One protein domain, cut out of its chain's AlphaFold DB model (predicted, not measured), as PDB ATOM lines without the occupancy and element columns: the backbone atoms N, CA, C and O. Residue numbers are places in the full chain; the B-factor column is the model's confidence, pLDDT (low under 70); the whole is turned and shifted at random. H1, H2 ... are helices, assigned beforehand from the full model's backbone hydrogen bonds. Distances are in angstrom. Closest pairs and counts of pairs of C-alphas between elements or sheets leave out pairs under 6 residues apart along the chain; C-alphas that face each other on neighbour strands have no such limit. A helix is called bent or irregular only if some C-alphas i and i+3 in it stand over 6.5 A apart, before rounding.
ATOM      1  N   ASP A  12     115.904 132.888 174.520       82.62
ATOM      2  CA  ASP A  12     116.083 133.266 173.115       82.62
ATOM      3  C   ASP A  12     115.044 132.617 172.195       82.62
ATOM      4  O   ASP A  12     114.462 133.298 171.351       82.62
ATOM      5  N   THR A  13     114.742 131.329 172.385       89.12
ATOM      6  CA  THR A  13     113.723 130.635 171.579       89.12
ATOM      7  C   THR A  13     112.322 131.185 171.829       89.12
ATOM      8  O   THR A  13     111.555 131.358 170.883       89.12
ATOM      9  N   ILE A  14     111.996 131.533 173.078       91.25
ATOM     10  CA  ILE A  14     110.712 132.152 173.436       91.25
ATOM     11  C   ILE A  14     110.610 133.547 172.815       91.25
ATOM     12  O   ILE A  14     109.603 133.872 172.187       91.25
ATOM     13  N   ARG A  15     111.674 134.357 172.915       83.19
ATOM     14  CA  ARG A  15     111.737 135.684 172.281       83.19
ATOM     15  C   ARG A  15     111.587 135.599 170.763       83.19
ATOM     16  O   ARG A  15     110.851 136.401 170.190       83.19
ATOM     17  N   ALA A  16     112.236 134.630 170.120       88.69
ATOM     18  CA  ALA A  16     112.133 134.404 168.681       88.69
ATOM     19  C   ALA A  16     110.712 133.992 168.264       88.69
ATOM     20  O   ALA A  16     110.158 134.577 167.334       88.69
ATOM     21  N   LYS A  17     110.090 133.055 168.992       90.44
ATOM     22  CA  LYS A  17     108.700 132.634 168.756       90.44
ATOM     23  C   LYS A  17     107.721 133.795 168.919       90.44
ATOM     24  O   LYS A  17     106.921 134.040 168.024       90.44
ATOM     25  N   TRP A  18     107.831 134.555 170.009       92.38
ATOM     26  CA  TRP A  18     106.987 135.729 170.244       92.38
ATOM     27  C   TRP A  18     107.178 136.806 169.176       92.38
ATOM     28  O   TRP A  18     106.220 137.426 168.719       92.38
ATOM     29  N   LYS A  19     108.424 137.032 168.745       87.81
ATOM     30  CA  LYS A  19     108.714 137.937 167.634       87.81
ATOM     31  C   LYS A  19     108.006 137.483 166.356       87.81
ATOM     32  O   LYS A  19     107.330 138.306 165.751       87.81
ATOM     33  N   GLY A  20     108.116 136.204 165.997       89.75
ATOM     34  CA  GLY A  20     107.422 135.638 164.839       89.75
ATOM     35  C   GLY A  20     105.905 135.791 164.937       89.75
ATOM     36  O   GLY A  20     105.279 136.257 163.994       89.75
ATOM     37  N   LEU A  21     105.329 135.504 166.108       91.94
ATOM     38  CA  LEU A  21     103.894 135.640 166.357       91.94
ATOM     39  C   LEU A  21     103.417 137.088 166.163       91.94
ATOM     40  O   LEU A  21     102.442 137.338 165.457       91.94
ATOM     41  N   ARG A  22     104.148 138.067 166.713       90.69
ATOM     42  CA  ARG A  22     103.855 139.491 166.492       90.69
ATOM     43  C   ARG A  22     104.003 139.901 165.033       90.69
ATOM     44  O   ARG A  22     103.185 140.672 164.546       90.69
ATOM     45  N   ASP A  23     105.031 139.421 164.339       85.94
ATOM     46  CA  ASP A  23     105.254 139.758 162.931       85.94
ATOM     47  C   ASP A  23     104.122 139.202 162.037       85.94
ATOM     48  O   ASP A  23     103.633 139.925 161.166       85.94
ATOM     49  N   THR A  24     103.612 137.997 162.314       90.50
ATOM     50  CA  THR A  24     102.415 137.447 161.649       90.50
ATOM     51  C   THR A  24     101.169 138.279 161.947       90.50
ATOM     52  O   THR A  24     100.478 138.703 161.020       90.50
ATOM     53  N   PHE A  25     100.927 138.609 163.221       90.06
ATOM     54  CA  PHE A  25      99.777 139.421 163.631       90.06
ATOM     55  C   PHE A  25      99.749 140.794 162.941       90.06
ATOM     56  O   PHE A  25      98.700 141.258 162.499       90.06
ATOM     57  N   ARG A  26     100.915 141.429 162.758       87.25
ATOM     58  CA  ARG A  26     101.039 142.681 161.988       87.25
ATOM     59  C   ARG A  26     100.564 142.530 160.546       87.25
ATOM     60  O   ARG A  26      99.941 143.448 160.012       87.25
ATOM     61  N   GLY A  27     100.891 141.413 159.901       86.38
ATOM     62  CA  GLY A  27     100.433 141.102 158.549       86.38
ATOM     63  C   GLY A  27      98.919 140.903 158.485       86.38
ATOM     64  O   GLY A  27      98.267 141.473 157.611       86.38
ATOM     65  N   GLU A  28      98.360 140.161 159.439       88.44
ATOM     66  CA  GLU A  28      96.916 139.926 159.552       88.44
ATOM     67  C   GLU A  28      96.133 141.222 159.813       88.44
ATOM     68  O   GLU A  28      95.148 141.496 159.129       88.44
ATOM     69  N   LEU A  29      96.634 142.101 160.687       85.44
ATOM     70  CA  LEU A  29      96.053 143.429 160.912       85.44
ATOM     71  C   LEU A  29      95.990 144.258 159.624       85.44
ATOM     72  O   LEU A  29      94.952 144.830 159.300       85.44
ATOM     73  N   LYS A  30      97.066 144.278 158.824       82.94
ATOM     74  CA  LYS A  30      97.051 144.970 157.523       82.94
ATOM     75  C   LYS A  30      95.962 144.423 156.593       82.94
ATOM     76  O   LYS A  30      95.366 145.200 155.847       82.94
ATOM     77  N   LYS A  31      95.689 143.114 156.622       84.31
ATOM     78  CA  LYS A  31      94.624 142.493 155.816       84.31
ATOM     79  C   LYS A  31      93.238 142.928 156.289       84.31
ATOM     80  O   LYS A  31      92.437 143.335 155.450       84.31
ATOM     81  N   VAL A  32      92.985 142.916 157.600       83.06
ATOM     82  CA  VAL A  32      91.723 143.397 158.192       83.06
ATOM     83  C   VAL A  32      91.488 144.863 157.842       83.06
ATOM     84  O   VAL A  32      90.456 145.197 157.264       83.06
ATOM     85  N   ASN A  33      92.476 145.732 158.070       81.69
ATOM     86  CA  ASN A  33      92.384 147.152 157.732       81.69
ATOM     87  C   ASN A  33      92.123 147.380 156.233       81.69
ATOM     88  O   ASN A  33      91.313 148.230 155.865       81.69
ATOM     89  N   LYS A  34      92.759 146.596 155.352       79.50
ATOM     90  CA  LYS A  34      92.518 146.655 153.903       79.50
ATOM     91  C   LYS A  34      91.116 146.171 153.518       79.50
ATOM     92  O   LYS A  34      90.547 146.688 152.561       79.50
ATOM     93  N   SER A  35      90.567 145.197 154.241       76.69
ATOM     94  CA  SER A  35      89.193 144.718 154.063       76.69
ATOM     95  C   SER A  35      88.177 145.788 154.475       76.69
ATOM     96  O   SER A  35      87.251 146.081 153.720       76.69
ATOM     97  N   ILE A  36      88.419 146.455 155.611       74.25
ATOM     98  CA  ILE A  36      87.620 147.593 156.087       74.25
ATOM     99  C   ILE A  36      87.639 148.732 155.059       74.25
ATOM    100  O   ILE A  36      86.584 149.229 154.679       74.25
ATOM    101  N   ALA A  37      88.816 149.090 154.533       72.25
ATOM    102  CA  ALA A  37      88.947 150.124 153.502       72.25
ATOM    103  C   ALA A  37      88.209 149.783 152.189       72.25
ATOM    104  O   ALA A  37      87.901 150.676 151.407       72.25
ATOM    105  N   ARG A  38      87.916 148.500 151.941       73.12
ATOM    106  CA  ARG A  38      87.121 148.023 150.796       73.12
ATOM    107  C   ARG A  38      85.623 147.908 151.103       73.12
ATOM    108  O   ARG A  38      84.889 147.370 150.281       73.12
ATOM    109  N   GLY A  39      85.177 148.384 152.266       69.44
ATOM    110  CA  GLY A  39      83.773 148.357 152.678       69.44
ATOM    111  C   GLY A  39      83.271 146.985 153.133       69.44
ATOM    112  O   GLY A  39      82.072 146.826 153.331       69.44
ATOM    113  N   ASN A  40      84.158 146.000 153.318       69.12
ATOM    114  CA  ASN A  40      83.795 144.682 153.836       69.12
ATOM    115  C   ASN A  40      84.578 144.397 155.128       69.12
ATOM    116  O   ASN A  40      85.685 143.851 155.065       69.12
ATOM    117  N   PRO A  41      84.080 144.816 156.302       63.03
ATOM    118  CA  PRO A  41      84.778 144.618 157.564       63.03
ATOM    119  C   PRO A  41      84.797 143.126 157.922       63.03
ATOM    120  O   PRO A  41      83.802 142.567 158.370       63.03
ATOM    121  N   CYS A  42      85.944 142.476 157.727       61.84
ATOM    122  CA  CYS A  42      86.184 141.130 158.229       61.84
ATOM    123  C   CYS A  42      87.034 141.241 159.493       61.84
ATOM    124  O   CYS A  42      88.207 141.601 159.413       61.84
ATOM    125  N   THR A  43      86.429 140.988 160.651       59.78
ATOM    126  CA  THR A  43      87.108 141.026 161.955       59.78
ATOM    127  C   THR A  43      87.924 139.766 162.222       59.78
ATOM    128  O   THR A  43      88.848 139.808 163.022       59.78
ATOM    129  N   SER A  44      87.618 138.666 161.529       61.47
ATOM    130  CA  SER A  44      88.271 137.376 161.714       61.47
ATOM    131  C   SER A  44      89.221 137.105 160.554       61.47
ATOM    132  O   SER A  44      88.811 136.889 159.411       61.47
ATOM    133  N   THR A  45      90.521 137.123 160.837       71.62
ATOM    134  CA  THR A  45      91.463 136.465 159.930       71.62
ATOM    135  C   THR A  45      91.399 134.962 160.180       71.62
ATOM    136  O   THR A  45      91.109 134.531 161.288       71.62
ATOM    137  N   GLN A  46      91.688 134.139 159.170       77.69
ATOM    138  CA  GLN A  46      91.737 132.671 159.319       77.69
ATOM    139  C   GLN A  46      92.821 132.194 160.304       77.69
ATOM    140  O   GLN A  46      93.038 130.996 160.464       77.69
ATOM    141  N   TRP A  47      93.549 133.125 160.915       87.00
ATOM    142  CA  TRP A  47      94.624 132.834 161.823       87.00
ATOM    143  C   TRP A  47      94.096 132.672 163.247       87.00
ATOM    144  O   TRP A  47      93.595 133.608 163.860       87.00
ATOM    145  N   GLU A  48      94.258 131.463 163.765       88.25
ATOM    146  CA  GLU A  48      93.761 130.994 165.061       88.25
ATOM    147  C   GLU A  48      94.204 131.837 166.270       88.25
ATOM    148  O   GLU A  48      93.474 131.923 167.249       88.25
ATOM    149  N   PHE A  49      95.341 132.535 166.186       86.31
ATOM    150  CA  PHE A  49      95.835 133.408 167.261       86.31
ATOM    151  C   PHE A  49      95.486 134.885 167.064       86.31
ATOM    152  O   PHE A  49      96.027 135.736 167.767       86.31
ATOM    153  N   PHE A  50      94.648 135.233 166.084       87.62
ATOM    154  CA  PHE A  50      94.378 136.635 165.770       87.62
ATOM    155  C   PHE A  50      93.684 137.363 166.924       87.62
ATOM    156  O   PHE A  50      94.182 138.397 167.371       87.62
ATOM    157  N   ASP A  51      92.595 136.793 167.438       86.25
ATOM    158  CA  ASP A  51      91.832 137.377 168.545       86.25
ATOM    159  C   ASP A  51      92.666 137.383 169.838       86.25
ATOM    160  O   ASP A  51      92.722 138.381 170.556       86.25
ATOM    161  N   GLU A  52      93.422 136.308 170.088       87.94
ATOM    162  CA  GLU A  52      94.335 136.210 171.236       87.94
ATOM    163  C   GLU A  52      95.473 137.240 171.192       87.94
ATOM    164  O   GLU A  52      96.009 137.613 172.232       87.94
ATOM    165  N   MET A  53      95.843 137.728 170.005       90.00
ATOM    166  CA  MET A  53      96.898 138.726 169.808       90.00
ATOM    167  C   MET A  53      96.374 140.168 169.778       90.00
ATOM    168  O   MET A  53      97.185 141.099 169.706       90.00
ATOM    169  N   GLU A  54      95.055 140.387 169.886       84.62
ATOM    170  CA  GLU A  54      94.444 141.715 169.767       84.62
ATOM    171  C   GLU A  54      95.013 142.717 170.781       84.62
ATOM    172  O   GLU A  54      95.248 143.878 170.443       84.62
ATOM    173  N   PHE A  55      95.356 142.262 171.989       88.00
ATOM    174  CA  PHE A  55      95.952 143.107 173.031       88.00
ATOM    175  C   PHE A  55      97.284 143.761 172.616       88.00
ATOM    176  O   PHE A  55      97.700 144.766 173.189       88.00
ATOM    177  N   VAL A  56      97.975 143.212 171.611       86.62
ATOM    178  CA  VAL A  56      99.264 143.721 171.117       86.62
ATOM    179  C   VAL A  56      99.079 144.795 170.040       86.62
ATOM    180  O   VAL A  56     100.048 145.476 169.683       86.62
ATOM    181  N   LYS A  57      97.860 144.990 169.512       83.19
ATOM    182  CA  LYS A  57      97.596 145.921 168.399       83.19
ATOM    183  C   LYS A  57      98.106 147.331 168.702       83.19
ATOM    184  O   LYS A  57      98.792 147.933 167.875       83.19
ATOM    185  N   ASP A  58      97.906 147.809 169.925       77.88
ATOM    186  CA  ASP A  58      98.302 149.158 170.331       77.88
ATOM    187  C   ASP A  58      99.825 149.316 170.363       77.88
ATOM    188  O   ASP A  58     100.357 150.363 169.986       77.88
ATOM    189  N   GLN A  59     100.559 148.258 170.720       78.19
ATOM    190  CA  GLN A  59     102.025 148.253 170.694       78.19
ATOM    191  C   GLN A  59     102.576 148.277 169.262       78.19
ATOM    192  O   GLN A  59     103.640 148.850 169.013       78.19
ATOM    193  N   ILE A  60     101.850 147.683 168.313       75.50
ATOM    194  CA  ILE A  60     102.193 147.685 166.888       75.50
ATOM    195  C   ILE A  60     101.960 149.069 166.270       75.50
ATOM    196  O   ILE A  60     102.827 149.569 165.549       75.50
ATOM    197  N   TYR A  61     100.832 149.713 166.582       62.44
ATOM    198  CA  TYR A  61     100.457 151.019 166.028       62.44
ATOM    199  C   TYR A  61     101.123 152.215 166.731       62.44
ATOM    200  O   TYR A  61     101.312 153.265 166.116       62.44
ATOM    201  N   SER A  62     101.571 152.062 167.983       58.75
ATOM    202  CA  SER A  62     102.253 153.124 168.749       58.75
ATOM    203  C   SER A  62     103.573 153.599 168.130       58.75
ATOM    204  O   SER A  62     104.049 154.705 168.420       58.75
ATOM    205  N   ASN A  63     104.183 152.793 167.256       53.97
ATOM    206  CA  ASN A  63     105.309 153.228 166.446       53.97
ATOM    207  C   ASN A  63     104.762 154.059 165.276       53.97
ATOM    208  O   ASN A  63     104.406 153.509 164.239       53.97
TER     209      ASN A  63
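What this domain is: This is residues 12 to 63 of the 190 residues of an uncharacterized protein of Oncopeltus fasciatus (UniProt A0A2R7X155). A single long, straight helix, H1, is the beam of this model; from its far end a long loop, residues 38 to 53, folds back along its second half and leads into a short helix, H2, set crosswise near the middle of H1. Residues 12 to 20 of H1 stick out beyond the rest. The printed part has 52 residues with two named helices, H1 then H2, and no named strand; the class is all helix. The whole is only just compact, close to loose, with a radius of gyration of the C-alphas of 11.8 A, and it is elongated, spanning 41 by 25 by 15 A.

How they stand to each other: H1, residues 12 to 37, begins with a stretch that stands free, residues 12 to 20. Further on, with residues 22 to 26 alone, it only just touches H2, residues 54 to 61, with 3 pairs of C-alphas within 8 A. Their closest C-alphas, those of Arg 26 and Ile 60, are 7.1 A apart. The two helices stand about perpendicular, at 83 degrees, and their centres are 9.6 A apart. In H1 every O i to N i+4 pair is within hydrogen-bond range; in H2 2 of 4 are, beside 4 of 5 O i to N i+3 pairs.

Where its parts are: H1 runs from C-alpha 12 at (116.083, 133.266, 173.115) to C-alpha 37 at (88.947, 150.124, 153.502), 37.5 A in 26 residues. H2 has 8 residues, 11.7 A from first to last C-alpha, and ends at C-alpha 61, at (100.457, 151.019, 166.028). H2 is irregular: C-alphas 55 and 58 are 7.0 A apart.

The domain as a whole: The two C-alphas farthest apart, those of Asp 12 and Gly 39, are 41.1 A apart. Without residues 12 to 20 the body spans 25 by 24 by 14 A. The printed part has no cut. The link from H1 to H2 is long, with 16 residues. The mean pLDDT of the printed part is 80.7; residues 39 to 44 and 61 to 63 are under 70.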